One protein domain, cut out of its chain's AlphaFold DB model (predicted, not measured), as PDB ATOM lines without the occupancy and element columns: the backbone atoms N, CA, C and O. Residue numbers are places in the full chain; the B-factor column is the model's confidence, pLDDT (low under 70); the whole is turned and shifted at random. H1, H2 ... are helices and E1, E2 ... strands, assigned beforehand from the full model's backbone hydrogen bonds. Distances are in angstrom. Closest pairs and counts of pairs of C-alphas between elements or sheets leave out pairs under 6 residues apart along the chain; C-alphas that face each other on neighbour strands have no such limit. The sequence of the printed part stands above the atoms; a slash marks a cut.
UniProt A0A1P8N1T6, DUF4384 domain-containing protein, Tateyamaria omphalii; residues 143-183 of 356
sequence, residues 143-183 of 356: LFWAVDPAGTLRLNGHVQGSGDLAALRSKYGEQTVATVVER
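Overview. This is residues 143 to 183 of the 356 residues of the protein "DUF4384 domain-containing protein" of Tateyamaria omphalii (UniProt A0A1P8N1T6). What shape is this? A small three-stranded sheet, E2 between E1 and E3, has helix H1 over one face, while short H2 sits beside the strands. What builds it? The 41 printed residues include, in order, E1 E2 H1 H2 E3, class mixed, sheet mixed. It is compact, radius of gyration of the C-alphas 9.7 A, spanning 29 by 18 by 11 A.

Along the chain. Where are the strands? E1, residues 143 to 147, begins at C-alpha 143 (23.501, 15.465, 40.063). E2, residues 153 to 159, measures 18.3 A; E3, residues 179 to 182, ends at C-alpha 182 (31.307, 8.015, 36.462). And the helices? H1, residues 162 to 172, measures 15.2 A; H2 is residues 174 to 177.

Arrangement. How do strands pair? Hairpin E1 and E2 is antiparallel, N 144 to O 156 2.9 A; E2 and E3 are parallel, N 181 to O 157 3.0 A. Where is H1? It is on the sheet, height 9.3 A; every O i to N i+4 pair is within hydrogen-bond range, and H2 is too short for one.

Size, cuts and confidence. How large? The farthest C-alphas, Pro 149 and Gly 163, are 29.0 A apart. Any breaks? The printed part has no cut, its links are tight, and residue 151 is under 70 pLDDT.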
ATOM      1  N   LEU A 143      24.557  15.832  40.990       85.44
ATOM      2  CA  LEU A 143      23.501  15.465  40.063       85.44
ATOM      3  C   LEU A 143      22.502  16.609  39.991       85.44
ATOM      4  O   LEU A 143      22.161  17.195  41.015       85.44
ATOM      5  N   PHE A 144      22.002  16.923  38.804       80.62
ATOM      6  CA  PHE A 144      21.006  17.975  38.628       80.62
ATOM      7  C   PHE A 144      20.097  17.699  37.437       80.62
ATOM      8  O   PHE A 144      20.478  17.036  36.472       80.62
ATOM      9  N   TRP A 145      18.870  18.199  37.514       76.88
ATOM     10  CA  TRP A 145      17.872  17.995  36.471       76.88
ATOM     11  C   TRP A 145      17.935  19.080  35.415       76.88
ATOM     12  O   TRP A 145      17.790  20.248  35.745       76.88
ATOM     13  N   ALA A 146      18.040  18.685  34.153       74.44
ATOM     14  CA  ALA A 146      17.959  19.584  33.013       74.44
ATOM     15  C   ALA A 146      16.850  19.141  32.057       74.44
ATOM     16  O   ALA A 146      16.473  17.972  32.017       74.44
ATOM     17  N   VAL A 147      16.349  20.074  31.254       73.25
ATOM     18  CA  VAL A 147      15.459  19.773  30.131       73.25
ATOM     19  C   VAL A 147      16.269  19.968  28.853       73.25
ATOM     20  O   VAL A 147      16.885  21.017  28.669       73.25
ATOM     21  N   ASP A 148      16.335  18.940  28.008       70.75
ATOM     22  CA  ASP A 148      17.031  19.037  26.724       70.75
ATOM     23  C   ASP A 148      16.239  19.904  25.716       70.75
ATOM     24  O   ASP A 148      15.062  20.196  25.942       70.75
ATOM     25  N   PRO A 149      16.836  20.336  24.584       72.31
ATOM     26  CA  PRO A 149      16.132  21.155  23.590       72.31
ATOM     27  C   PRO A 149      14.876  20.503  22.987       72.31
ATOM     28  O   PRO A 149      14.069  21.196  22.374       72.31
ATOM     29  N   ALA A 150      14.708  19.185  23.142       75.06
ATOM     30  CA  ALA A 150      13.525  18.454  22.699       75.06
ATOM     31  C   ALA A 150      12.406  18.438  23.761       75.06
ATOM     32  O   ALA A 150      11.365  17.823  23.542       75.06
ATOM     33  N   GLY A 151      12.614  19.083  24.915       69.06
ATOM     34  CA  GLY A 151      11.668  19.108  26.029       69.06
ATOM     35  C   GLY A 151      11.723  17.863  26.916       69.06
ATOM     36  O   GLY A 151      10.830  17.666  27.738       69.06
ATOM     37  N   THR A 152      12.740  17.007  26.773       76.44
ATOM     38  CA  THR A 152      12.860  15.781  27.575       76.44
ATOM     39  C   THR A 152      13.661  16.044  28.845       76.44
ATOM     40  O   THR A 152      14.740  16.637  28.810       76.44
ATOM     41  N   LEU A 153      13.151  15.562  29.979       76.56
ATOM     42  CA  LEU A 153      13.841  15.638  31.262       76.56
ATOM     43  C   LEU A 153      15.064  14.703  31.281       76.56
ATOM     44  O   LEU A 153      14.961  13.515  30.975       76.56
ATOM     45  N   ARG A 154      16.216  15.236  31.687       83.81
ATOM     46  CA  ARG A 154      17.492  14.532  31.846       83.81
ATOM     47  C   ARG A 154      18.063  14.783  33.233       83.81
ATOM     48  O   ARG A 154      17.895  15.857  33.806       83.81
ATOM     49  N   LEU A 155      18.774  13.795  33.746       86.62
ATOM     50  CA  LEU A 155      19.639  13.912  34.902       86.62
ATOM     51  C   LEU A 155      21.070  14.065  34.388       86.62
ATOM     52  O   LEU A 155      21.566  13.192  33.685       86.62
ATOM     53  N   ASN A 156      21.716  15.172  34.728       87.81
ATOM     54  CA  ASN A 156      23.088  15.487  34.350       87.81
ATOM     55  C   ASN A 156      23.999  15.432  35.576       87.81
ATOM     56  O   ASN A 156      23.534  15.585  36.707       87.81
ATOM     57  N   GLY A 157      25.303  15.288  35.338       89.75
ATOM     58  CA  GLY A 157      26.324  15.422  36.372       89.75
ATOM     59  C   GLY A 157      27.187  14.176  36.511       89.75
ATOM     60  O   GLY A 157      27.523  13.543  35.510       89.75
ATOM     61  N   HIS A 158      27.578  13.842  37.738       92.62
ATOM     62  CA  HIS A 158      28.459  12.711  38.002       92.62
ATOM     63  C   HIS A 158      28.116  11.954  39.285       92.62
ATOM     64  O   HIS A 158      27.511  12.501  40.207       92.62
ATOM     65  N   VAL A 159      28.565  10.701  39.329       94.06
ATOM     66  CA  VAL A 159      28.572   9.838  40.518       94.06
ATOM     67  C   VAL A 159      29.954   9.229  40.715       94.06
ATOM     68  O   VAL A 159      30.708   9.087  39.749       94.06
ATOM     69  N   GLN A 160      30.270   8.827  41.945       92.25
ATOM     70  CA  GLN A 160      31.568   8.247  42.274       92.25
ATOM     71  C   GLN A 160      31.817   6.906  41.578       92.25
ATOM     72  O   GLN A 160      32.917   6.667  41.086       92.25
ATOM     73  N   GLY A 161      30.814   6.024  41.551       91.62
ATOM     74  CA  GLY A 161      31.003   4.647  41.108       91.62
ATOM     75  C   GLY A 161      29.902   4.109  40.204       91.62
ATOM     76  O   GLY A 161      28.744   4.531  40.238       91.62
ATOM     77  N   SER A 162      30.265   3.093  39.425       92.31
ATOM     78  CA  SER A 162      29.348   2.347  38.554       92.31
ATOM     79  C   SER A 162      28.114   1.771  39.267       92.31
ATOM     80  O   SER A 162      27.056   1.658  38.644       92.31
ATOM     81  N   GLY A 163      28.213   1.438  40.561       93.25
ATOM     82  CA  GLY A 163      27.082   0.970  41.373       93.25
ATOM     83  C   GLY A 163      25.972   2.016  41.511       93.25
ATOM     84  O   GLY A 163      24.802   1.706  41.279       93.25
ATOM     85  N   ASP A 164      26.339   3.266  41.789       92.19
ATOM     86  CA  ASP A 164      25.395   4.382  41.902       92.19
ATOM     87  C   ASP A 164      24.780   4.713  40.543       92.19
ATOM     88  O   ASP A 164      23.569   4.904  40.422       92.19
ATOM     89  N   LEU A 165      25.593   4.681  39.482       93.50
ATOM     90  CA  LEU A 165      25.112   4.885  38.118       93.50
ATOM     91  C   LEU A 165      24.090   3.812  37.710       93.50
ATOM     92  O   LEU A 165      23.074   4.121  37.084       93.50
ATOM     93  N   ALA A 166      24.330   2.550  38.077       94.56
ATOM     94  CA  ALA A 166      23.389   1.459  37.844       94.56
ATOM     95  C   ALA A 166      22.087   1.642  38.643       94.56
ATOM     96  O   ALA A 166      21.001   1.416  38.101       94.56
ATOM     97  N   ALA A 167      22.172   2.106  39.895       92.00
ATOM     98  CA  ALA A 167      21.001   2.415  40.712       92.00
ATOM     99  C   ALA A 167      20.154   3.544  40.095       92.00
ATOM    100  O   ALA A 167      18.933   3.404  39.971       92.00
ATOM    101  N   LEU A 168      20.794   4.619  39.620       91.31
ATOM    102  CA  LEU A 168      20.125   5.709  38.907       91.31
ATOM    103  C   LEU A 168      19.433   5.215  37.632       91.31
ATOM    104  O   LEU A 168      18.261   5.528  37.412       91.31
ATOM    105  N   ARG A 169      20.119   4.407  36.811       94.25
ATOM    106  CA  ARG A 169      19.551   3.813  35.586       94.25
ATOM    107  C   ARG A 169      18.330   2.950  35.879       94.25
ATOM    108  O   ARG A 169      17.317   3.084  35.197       94.25
ATOM    109  N   SER A 170      18.393   2.112  36.913       92.50
ATOM    110  CA  SER A 170      17.261   1.275  37.323       92.50
ATOM    111  C   SER A 170      16.058   2.098  37.788       92.50
ATOM    112  O   SER A 170      14.926   1.638  37.657       92.50
ATOM    113  N   LYS A 171      16.291   3.281  38.363       87.69
ATOM    114  CA  LYS A 171      15.242   4.126  38.939       87.69
ATOM    115  C   LYS A 171      14.603   5.068  37.921       87.69
ATOM    116  O   LYS A 171      13.388   5.241  37.933       87.69
ATOM    117  N   TYR A 172      15.415   5.690  37.071       88.25
ATOM    118  CA  TYR A 172      14.993   6.773  36.178       88.25
ATOM    119  C   TYR A 172      15.002   6.388  34.692       88.25
ATOM    120  O   TYR A 172      14.471   7.131  33.868       88.25
ATOM    121  N   GLY A 173      15.572   5.231  34.344       91.00
ATOM    122  CA  GLY A 173      15.736   4.763  32.971       91.00
ATOM    123  C   GLY A 173      17.005   5.292  32.293       91.00
ATOM    124  O   GLY A 173      17.504   6.373  32.605       91.00
ATOM    125  N   GLU A 174      17.511   4.527  31.321       92.12
ATOM    126  CA  GLU A 174      18.765   4.817  30.602       92.12
ATOM    127  C   GLU A 174      18.768   6.188  29.925       92.12
ATOM    128  O   GLU A 174      19.746   6.924  30.006       92.12
ATOM    129  N   GLN A 175      17.662   6.558  29.274       88.19
ATOM    130  CA  GLN A 175      17.583   7.833  28.566       88.19
ATOM    131  C   GLN A 175      17.714   9.011  29.534       88.19
ATOM    132  O   GLN A 175      18.470   9.942  29.266       88.19
ATOM    133  N   THR A 176      17.037   8.962  30.677       87.19
ATOM    134  CA  THR A 176      17.085  10.037  31.671       87.19
ATOM    135  C   THR A 176      18.500  10.243  32.212       87.19
ATOM    136  O   THR A 176      18.893  11.377  32.435       87.19
ATOM    137  N   VAL A 177      19.277   9.171  32.380       91.88
ATOM    138  CA  VAL A 177      20.601   9.180  33.038       91.88
ATOM    139  C   VAL A 177      21.759   9.203  32.025       91.88
ATOM    140  O   VAL A 177      22.923   9.162  32.407       91.88
ATOM    141  N   ALA A 178      21.473   9.291  30.722       90.00
ATOM    142  CA  ALA A 178      22.457   9.120  29.647       90.00
ATOM    143  C   ALA A 178      23.673  10.067  29.719       90.00
ATOM    144  O   ALA A 178      24.730   9.760  29.173       90.00
ATOM    145  N   THR A 179      23.520  11.218  30.366       90.69
ATOM    146  CA  THR A 179      24.536  12.267  30.520       90.69
ATOM    147  C   THR A 179      25.229  12.242  31.885       90.69
ATOM    148  O   THR A 179      26.146  13.033  32.105       90.69
ATOM    149  N   VAL A 180      24.827  11.352  32.800       92.81
ATOM    150  CA  VAL A 180      25.535  11.133  34.066       92.81
ATOM    151  C   VAL A 180      26.783  10.302  33.801       92.81
ATOM    152  O   VAL A 180      26.719   9.222  33.210       92.81
ATOM    153  N   VAL A 181      27.927  10.799  34.265       93.50
ATOM    154  CA  VAL A 181      29.225  10.142  34.087       93.50
ATOM    155  C   VAL A 181      29.777   9.603  35.402       93.50
ATOM    156  O   VAL A 181      29.569  10.177  36.469       93.50
ATOM    157  N   GLU A 182      30.524   8.505  35.328       93.31
ATOM    158  CA  GLU A 182      31.307   8.015  36.462       93.31
ATOM    159  C   GLU A 182      32.565   8.880  36.632       93.31
ATOM    160  O   GLU A 182      33.302   9.152  35.673       93.31
ATOM    161  N   ARG A 183      32.786   9.352  37.859       94.62
ATOM    162  CA  ARG A 183      33.948  10.137  38.275       94.62
ATOM    163  C   ARG A 183      34.403   9.623  39.637       94.62
ATOM    164  O   ARG A 183      33.933  10.128  40.645       94.62
TER     165      ARG A 183